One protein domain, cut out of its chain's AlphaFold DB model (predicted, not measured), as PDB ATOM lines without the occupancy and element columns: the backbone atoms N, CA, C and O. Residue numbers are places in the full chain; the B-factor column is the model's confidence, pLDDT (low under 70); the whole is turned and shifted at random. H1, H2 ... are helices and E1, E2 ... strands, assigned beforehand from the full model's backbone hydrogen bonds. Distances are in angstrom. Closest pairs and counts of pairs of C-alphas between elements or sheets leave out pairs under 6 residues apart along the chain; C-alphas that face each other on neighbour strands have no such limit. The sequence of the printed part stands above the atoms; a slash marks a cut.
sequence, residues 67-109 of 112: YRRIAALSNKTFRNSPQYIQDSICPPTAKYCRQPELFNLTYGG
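What this domain is: This is residues 67 to 109 of the 112 residues of an uncharacterized protein of Rodentibacter myodis (UniProt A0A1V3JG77). Four short helices and one short strand are set round a common middle in a small compact knot, with the longest helix, H4, reaching to one end and the loop at residues 90 to 95 making the opposite end. H1 and H3 are on two different sides of this knot, H2 packs on H4, and strand E1 leads straight into H4, with residues 67 to 68 paired antiparallel to residues 96 to 97 of E1. The printed part has 43 residues with four named helices and one named strand, in the order H1, H2, H3, E1, H4, and its class is mostly helix. It is compact, with a radius of gyration of the C-alphas of 8.8 A, and its C-alphas span 25 by 18 by 16 A.

Where its parts are: H4, residues 99 to 108, is the longest helix at 13.0 A from first to last C-alpha; it begins at C-alpha 99 at (-40.343, 31.396, -31.439) and ends at C-alpha 108 at (-49.932, 35.101, -39.316). E1, residues 96 to 98, measures 6.8 A and pairs with no named strand. H3, residues 83 to 89, measures 10.0 A. H2, residues 76 to 79, measures 5.1 A. H1, residues 69 to 73, measures 6.1 A and begins at C-alpha 69 at (-31.669, 29.227, -35.647).

How they stand to each other: H4 and H2 touch, the closest C-alphas being those of Thr 77 and Thr 106, 5.6 A apart. H4 and H3 only just touch, with 3 pairs of C-alphas within 8 A; the closest are those of Ile 89 and Glu 101, 6.1 A apart. Their lines stand at a steep tilt of 56 degrees, and they run opposite ways. H1 and H4 are close but not clearly touching, with the C-alphas of Ala 72 and Leu 102 closest at 7.6 A. H1 and H2 only just touch, and only at the corner by their link, with 3 pairs of C-alphas within 8 A; the closest are those of Leu 73 and Arg 79, 5.7 A apart. H2 and H3 are close but not clearly touching, the C-alphas of Phe 78 and Gln 86 being closest at 6.8 A. The closest C-alphas of H1 and E1 are those of Arg 69 and Tyr 96, 5.0 A apart. E1 and H4 meet only through their link, while H1 and H3 are apart, as are H2 and E1. In H1, H3 and H4 every O i to N i+4 pair is within hydrogen-bond range; H2 is too short for such a pair.

The domain as a whole: The two C-alphas farthest apart are those of Thr 93 and Gly 108, at 25.5 A. The printed part has no cut. The links H1 to H2, H2 to H3 and E1 to H4 are tight, the link H3 to E1 is short, and no link is long. The mean pLDDT of the printed part is 93.6, and no printed residue is under 70.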
ATOM      1  N   TYR A  67     -36.753  28.888 -30.684       95.25
ATOM      2  CA  TYR A  67     -36.665  28.010 -31.850       95.25
ATOM      3  C   TYR A  67     -35.236  27.965 -32.390       95.25
ATOM      4  O   TYR A  67     -34.542  28.978 -32.412       95.25
ATOM      5  N   ARG A  68     -34.731  26.803 -32.816       95.94
ATOM      6  CA  ARG A  68     -33.323  26.691 -33.252       95.94
ATOM      7  C   ARG A  68     -33.081  27.545 -34.498       95.94
ATOM      8  O   ARG A  68     -33.793  27.385 -35.486       95.94
ATOM      9  N   ARG A  69     -32.017  28.361 -34.501       95.12
ATOM     10  CA  ARG A  69     -31.669  29.227 -35.647       95.12
ATOM     11  C   ARG A  69     -31.565  28.461 -36.959       95.12
ATOM     12  O   ARG A  69     -32.112  28.893 -37.964       95.12
ATOM     13  N   ILE A  70     -30.898  27.310 -36.935       94.00
ATOM     14  CA  ILE A  70     -30.712  26.473 -38.129       94.00
ATOM     15  C   ILE A  70     -32.068  26.079 -38.733       94.00
ATOM     16  O   ILE A  70     -32.244  26.184 -39.940       94.00
ATOM     17  N   ALA A  71     -33.038  25.699 -37.896       93.94
ATOM     18  CA  ALA A  71     -34.378  25.341 -38.350       93.94
ATOM     19  C   ALA A  71     -35.176  26.572 -38.815       93.94
ATOM     20  O   ALA A  71     -35.856  26.509 -39.835       93.94
ATOM     21  N   ALA A  72     -35.055  27.708 -38.116       94.00
ATOM     22  CA  ALA A  72     -35.694  28.959 -38.528       94.00
ATOM     23  C   ALA A  72     -35.233  29.402 -39.925       94.00
ATOM     24  O   ALA A  72     -36.056  29.770 -40.752       94.00
ATOM     25  N   LEU A  73     -33.933  29.307 -40.222       92.19
ATOM     26  CA  LEU A  73     -33.373  29.677 -41.529       92.19
ATOM     27  C   LEU A  73     -33.855  28.775 -42.678       92.19
ATOM     28  O   LEU A  73     -33.818  29.189 -43.837       92.19
ATOM     29  N   SER A  74     -34.329  27.563 -42.377       94.62
ATOM     30  CA  SER A  74     -34.971  26.674 -43.353       94.62
ATOM     31  C   SER A  74     -36.435  27.039 -43.635       94.62
ATOM     32  O   SER A  74     -37.005  26.555 -44.612       94.62
ATOM     33  N   ASN A  75     -37.055  27.898 -42.822       94.06
ATOM     34  CA  ASN A  75     -38.418  28.367 -43.047       94.06
ATOM     35  C   ASN A  75     -38.448  29.413 -44.177       94.06
ATOM     36  O   ASN A  75     -37.833  30.475 -44.079       94.06
ATOM     37  N   LYS A  76     -39.193  29.125 -45.253       94.19
ATOM     38  CA  LYS A  76     -39.286  29.989 -46.444       94.19
ATOM     39  C   LYS A  76     -39.821  31.388 -46.125       94.19
ATOM     40  O   LYS A  76     -39.305  32.361 -46.669       94.19
ATOM     41  N   THR A  77     -40.832  31.490 -45.264       93.62
ATOM     42  CA  THR A  77     -41.438  32.772 -44.878       93.62
ATOM     43  C   THR A  77     -40.433  33.632 -44.121       93.62
ATOM     44  O   THR A  77     -40.229  34.790 -44.473       93.62
ATOM     45  N   PHE A  78     -39.730  33.048 -43.148       94.38
ATOM     46  CA  PHE A  78     -38.684  33.741 -42.400       94.38
ATOM     47  C   PHE A  78     -37.513  34.159 -43.296       94.38
ATOM     48  O   PHE A  78     -37.129  35.326 -43.299       94.38
ATOM     49  N   ARG A  79     -36.994  33.240 -44.120       93.56
ATOM     50  CA  ARG A  79     -35.850  33.491 -45.013       93.56
ATOM     51  C   ARG A  79     -36.104  34.615 -46.017       93.56
ATOM     52  O   ARG A  79     -35.178  35.333 -46.379       93.56
ATOM     53  N   ASN A  80     -37.341  34.742 -46.487       93.56
ATOM     54  CA  ASN A  80     -37.726  35.748 -47.472       93.56
ATOM     55  C   ASN A  80     -38.223  37.057 -46.829       93.56
ATOM     56  O   ASN A  80     -38.583  37.983 -47.554       93.56
ATOM     57  N   SER A  81     -38.273  37.142 -45.495       93.19
ATOM     58  CA  SER A  81     -38.674  38.366 -44.798       93.19
ATOM     59  C   SER A  81     -37.583  39.447 -44.877       93.19
ATOM     60  O   SER A  81     -36.414  39.121 -45.094       93.19
ATOM     61  N   PRO A  82     -37.916  40.739 -44.711       94.38
ATOM     62  CA  PRO A  82     -36.915  41.804 -44.695       94.38
ATOM     63  C   PRO A  82     -35.831  41.587 -43.628       94.38
ATOM     64  O   PRO A  82     -36.130  41.119 -42.531       94.38
ATOM     65  N   GLN A  83     -34.588  41.992 -43.907       93.50
ATOM     66  CA  GLN A  83     -33.452  41.749 -43.004       93.50
ATOM     67  C   GLN A  83     -33.687  42.276 -41.579       93.50
ATOM     68  O   GLN A  83     -33.389  41.584 -40.613       93.50
ATOM     69  N   TYR A  84     -34.302  43.454 -41.432       93.81
ATOM     70  CA  TYR A  84     -34.602  44.022 -40.113       93.81
ATOM     71  C   TYR A  84     -35.584  43.156 -39.294       93.81
ATOM     72  O   TYR A  84     -35.473  43.089 -38.073       93.81
ATOM     73  N   ILE A  85     -36.511  42.447 -39.955       93.31
ATOM     74  CA  ILE A  85     -37.404  41.468 -39.317       93.31
ATOM     75  C   ILE A  85     -36.596  40.240 -38.905       93.31
ATOM     76  O   ILE A  85     -36.698  39.799 -37.759       93.31
ATOM     77  N   GLN A  86     -35.754  39.724 -39.805       94.25
ATOM     78  CA  GLN A  86     -34.894  38.577 -39.515       94.25
ATOM     79  C   GLN A  86     -34.002  38.828 -38.299       94.25
ATOM     80  O   GLN A  86     -33.958  37.991 -37.399       94.25
ATOM     81  N   ASP A  87     -33.365  39.996 -38.231       94.69
ATOM     82  CA  ASP A  87     -32.480  40.378 -37.131       94.69
ATOM     83  C   ASP A  87     -33.250  40.600 -35.820       94.69
ATOM     84  O   ASP A  87     -32.732  40.277 -34.751       94.69
ATOM     85  N   SER A  88     -34.498  41.084 -35.884       93.94
ATOM     86  CA  SER A  88     -35.355  41.266 -34.701       93.94
ATOM     87  C   SER A  88     -35.796  39.938 -34.066       93.94
ATOM     88  O   SER A  88     -35.779  39.794 -32.842       93.94
ATOM     89  N   ILE A  89     -36.147  38.949 -34.895       94.50
ATOM     90  CA  ILE A  89     -36.618  37.625 -34.464       94.50
ATOM     91  C   ILE A  89     -35.430  36.723 -34.118       94.50
ATOM     92  O   ILE A  89     -35.475  35.940 -33.166       94.50
ATOM     93  N   CYS A  90     -34.364  36.795 -34.916       95.50
ATOM     94  CA  CYS A  90     -33.204  35.927 -34.812       95.50
ATOM     95  C   CYS A  90     -31.912  36.657 -35.212       95.50
ATOM     96  O   CYS A  90     -31.439  36.505 -36.347       95.50
ATOM     97  N   PRO A  91     -31.284  37.386 -34.273       93.25
ATOM     98  CA  PRO A  91     -30.013  38.058 -34.514       93.25
ATOM     99  C   PRO A  91     -28.957  37.093 -35.080       93.25
ATOM    100  O   PRO A  91     -28.921  35.934 -34.650       93.25
ATOM    101  N   PRO A  92     -28.070  37.525 -35.998       90.06
ATOM    102  CA  PRO A  92     -27.105  36.653 -36.675       90.06
ATOM    103  C   PRO A  92     -26.252  35.759 -35.766       90.06
ATOM    104  O   PRO A  92     -25.925  34.633 -36.137       90.06
ATOM    105  N   THR A  93     -25.934  36.239 -34.564       93.19
ATOM    106  CA  THR A  93     -25.115  35.544 -33.560       93.19
ATOM    107  C   THR A  93     -25.916  34.622 -32.636       93.19
ATOM    108  O   THR A  93     -25.331  33.845 -31.882       93.19
ATOM    109  N   ALA A  94     -27.251  34.684 -32.664       93.94
ATOM    110  CA  ALA A  94     -28.101  33.947 -31.740       93.94
ATOM    111  C   ALA A  94     -28.195  32.460 -32.113       93.94
ATOM    112  O   ALA A  94     -28.470  32.098 -33.251       93.94
ATOM    113  N   LYS A  95     -28.049  31.561 -31.136       95.31
ATOM    114  CA  LYS A  95     -28.275  30.117 -31.352       95.31
ATOM    115  C   LYS A  95     -29.765  29.774 -31.500       95.31
ATOM    116  O   LYS A  95     -30.121  28.812 -32.189       95.31
ATOM    117  N   TYR A  96     -30.622  30.565 -30.861       96.31
ATOM    118  CA  TYR A  96     -32.069  30.402 -30.853       96.31
ATOM    119  C   TYR A  96     -32.754  31.710 -31.246       96.31
ATOM    120  O   TYR A  96     -32.348  32.786 -30.811       96.31
ATOM    121  N   CYS A  97     -33.785  31.592 -32.068       95.62
ATOM    122  CA  CYS A  97     -34.692  32.657 -32.455       95.62
ATOM    123  C   CYS A  97     -35.854  32.738 -31.467       95.62
ATOM    124  O   CYS A  97     -36.193  31.740 -30.822       95.62
ATOM    125  N   ARG A  98     -36.506  33.898 -31.403       95.25
ATOM    126  CA  ARG A  98     -37.741  34.067 -30.638       95.25
ATOM    127  C   ARG A  98     -38.880  33.363 -31.373       95.25
ATOM    128  O   ARG A  98     -39.252  33.750 -32.481       95.25
ATOM    129  N   GLN A  99     -39.350  32.257 -30.802       94.75
ATOM    130  CA  GLN A  99     -40.343  31.396 -31.439       94.75
ATOM    131  C   GLN A  99     -41.694  32.093 -31.637       94.75
ATOM    132  O   GLN A  99     -42.216  31.973 -32.745       94.75
ATOM    133  N   PRO A 100     -42.256  32.833 -30.656       94.06
ATOM    134  CA  PRO A 100     -43.564  33.459 -30.834       94.06
ATOM    135  C   PRO A 100     -43.597  34.400 -32.041       94.06
ATOM    136  O   PRO A 100     -44.476  34.292 -32.890       94.06
ATOM    137  N   GLU A 101     -42.592  35.259 -32.190       94.25
ATOM    138  CA  GLU A 101     -42.479  36.197 -33.304       94.25
ATOM    139  C   GLU A 101     -42.208  35.476 -34.631       94.25
ATOM    140  O   GLU A 101     -42.805  35.817 -35.654       94.25
ATOM    141  N   LEU A 102     -41.367  34.433 -34.622       94.50
ATOM    142  CA  LEU A 102     -41.133  33.582 -35.792       94.50
ATOM    143  C   LEU A 102     -42.423  32.901 -36.272       94.50
ATOM    144  O   LEU A 102     -42.670  32.810 -37.478       94.50
ATOM    145  N   PHE A 103     -43.236  32.400 -35.345       94.00
ATOM    146  CA  PHE A 103     -44.468  31.676 -35.649       94.00
ATOM    147  C   PHE A 103     -45.586  32.641 -36.041       94.00
ATOM    148  O   PHE A 103     -46.291  32.370 -37.011       94.00
ATOM    149  N   ASN A 104     -45.676  33.808 -35.398       93.31
ATOM    150  CA  ASN A 104     -46.555  34.897 -35.822       93.31
ATOM    151  C   ASN A 104     -46.246  35.322 -37.261       93.31
ATOM    152  O   ASN A 104     -47.159  35.405 -38.080       93.31
ATOM    153  N   LEU A 105     -44.968  35.486 -37.613       93.50
ATOM    154  CA  LEU A 105     -44.572  35.767 -38.991       93.50
ATOM    155  C   LEU A 105     -44.941  34.615 -39.941       93.50
ATOM    156  O   LEU A 105     -45.480  34.853 -41.018       93.50
ATOM    157  N   THR A 106     -44.653  33.369 -39.554       92.00
ATOM    158  CA  THR A 106     -44.846  32.189 -40.415       92.00
ATOM    159  C   THR A 106     -46.318  31.911 -40.708       92.00
ATOM    160  O   THR A 106     -46.669  31.676 -41.862       92.00
ATOM    161  N   TYR A 107     -47.164  31.917 -39.678       91.75
ATOM    162  CA  TYR A 107     -48.573  31.531 -39.773       91.75
ATOM    163  C   TYR A 107     -49.512  32.732 -39.892       91.75
ATOM    164  O   TYR A 107     -50.561  32.635 -40.521       91.75
ATOM    165  N   GLY A 108     -49.148  33.866 -39.294       88.12
ATOM    166  CA  GLY A 108     -49.932  35.101 -39.316       88.12
ATOM    167  C   GLY A 108     -49.536  36.080 -40.421       88.12
ATOM    168  O   GLY A 108     -50.238  37.067 -40.617       88.12
ATOM    169  N   GLY A 109     -48.428  35.841 -41.132       82.62
ATOM    170  CA  GLY A 109     -47.953  36.681 -42.238       82.62
ATOM    171  C   GLY A 109     -47.392  38.049 -41.826       82.62
ATOM    172  O   GLY A 109     -46.945  38.803 -42.687       82.62
TER     173      GLY A 109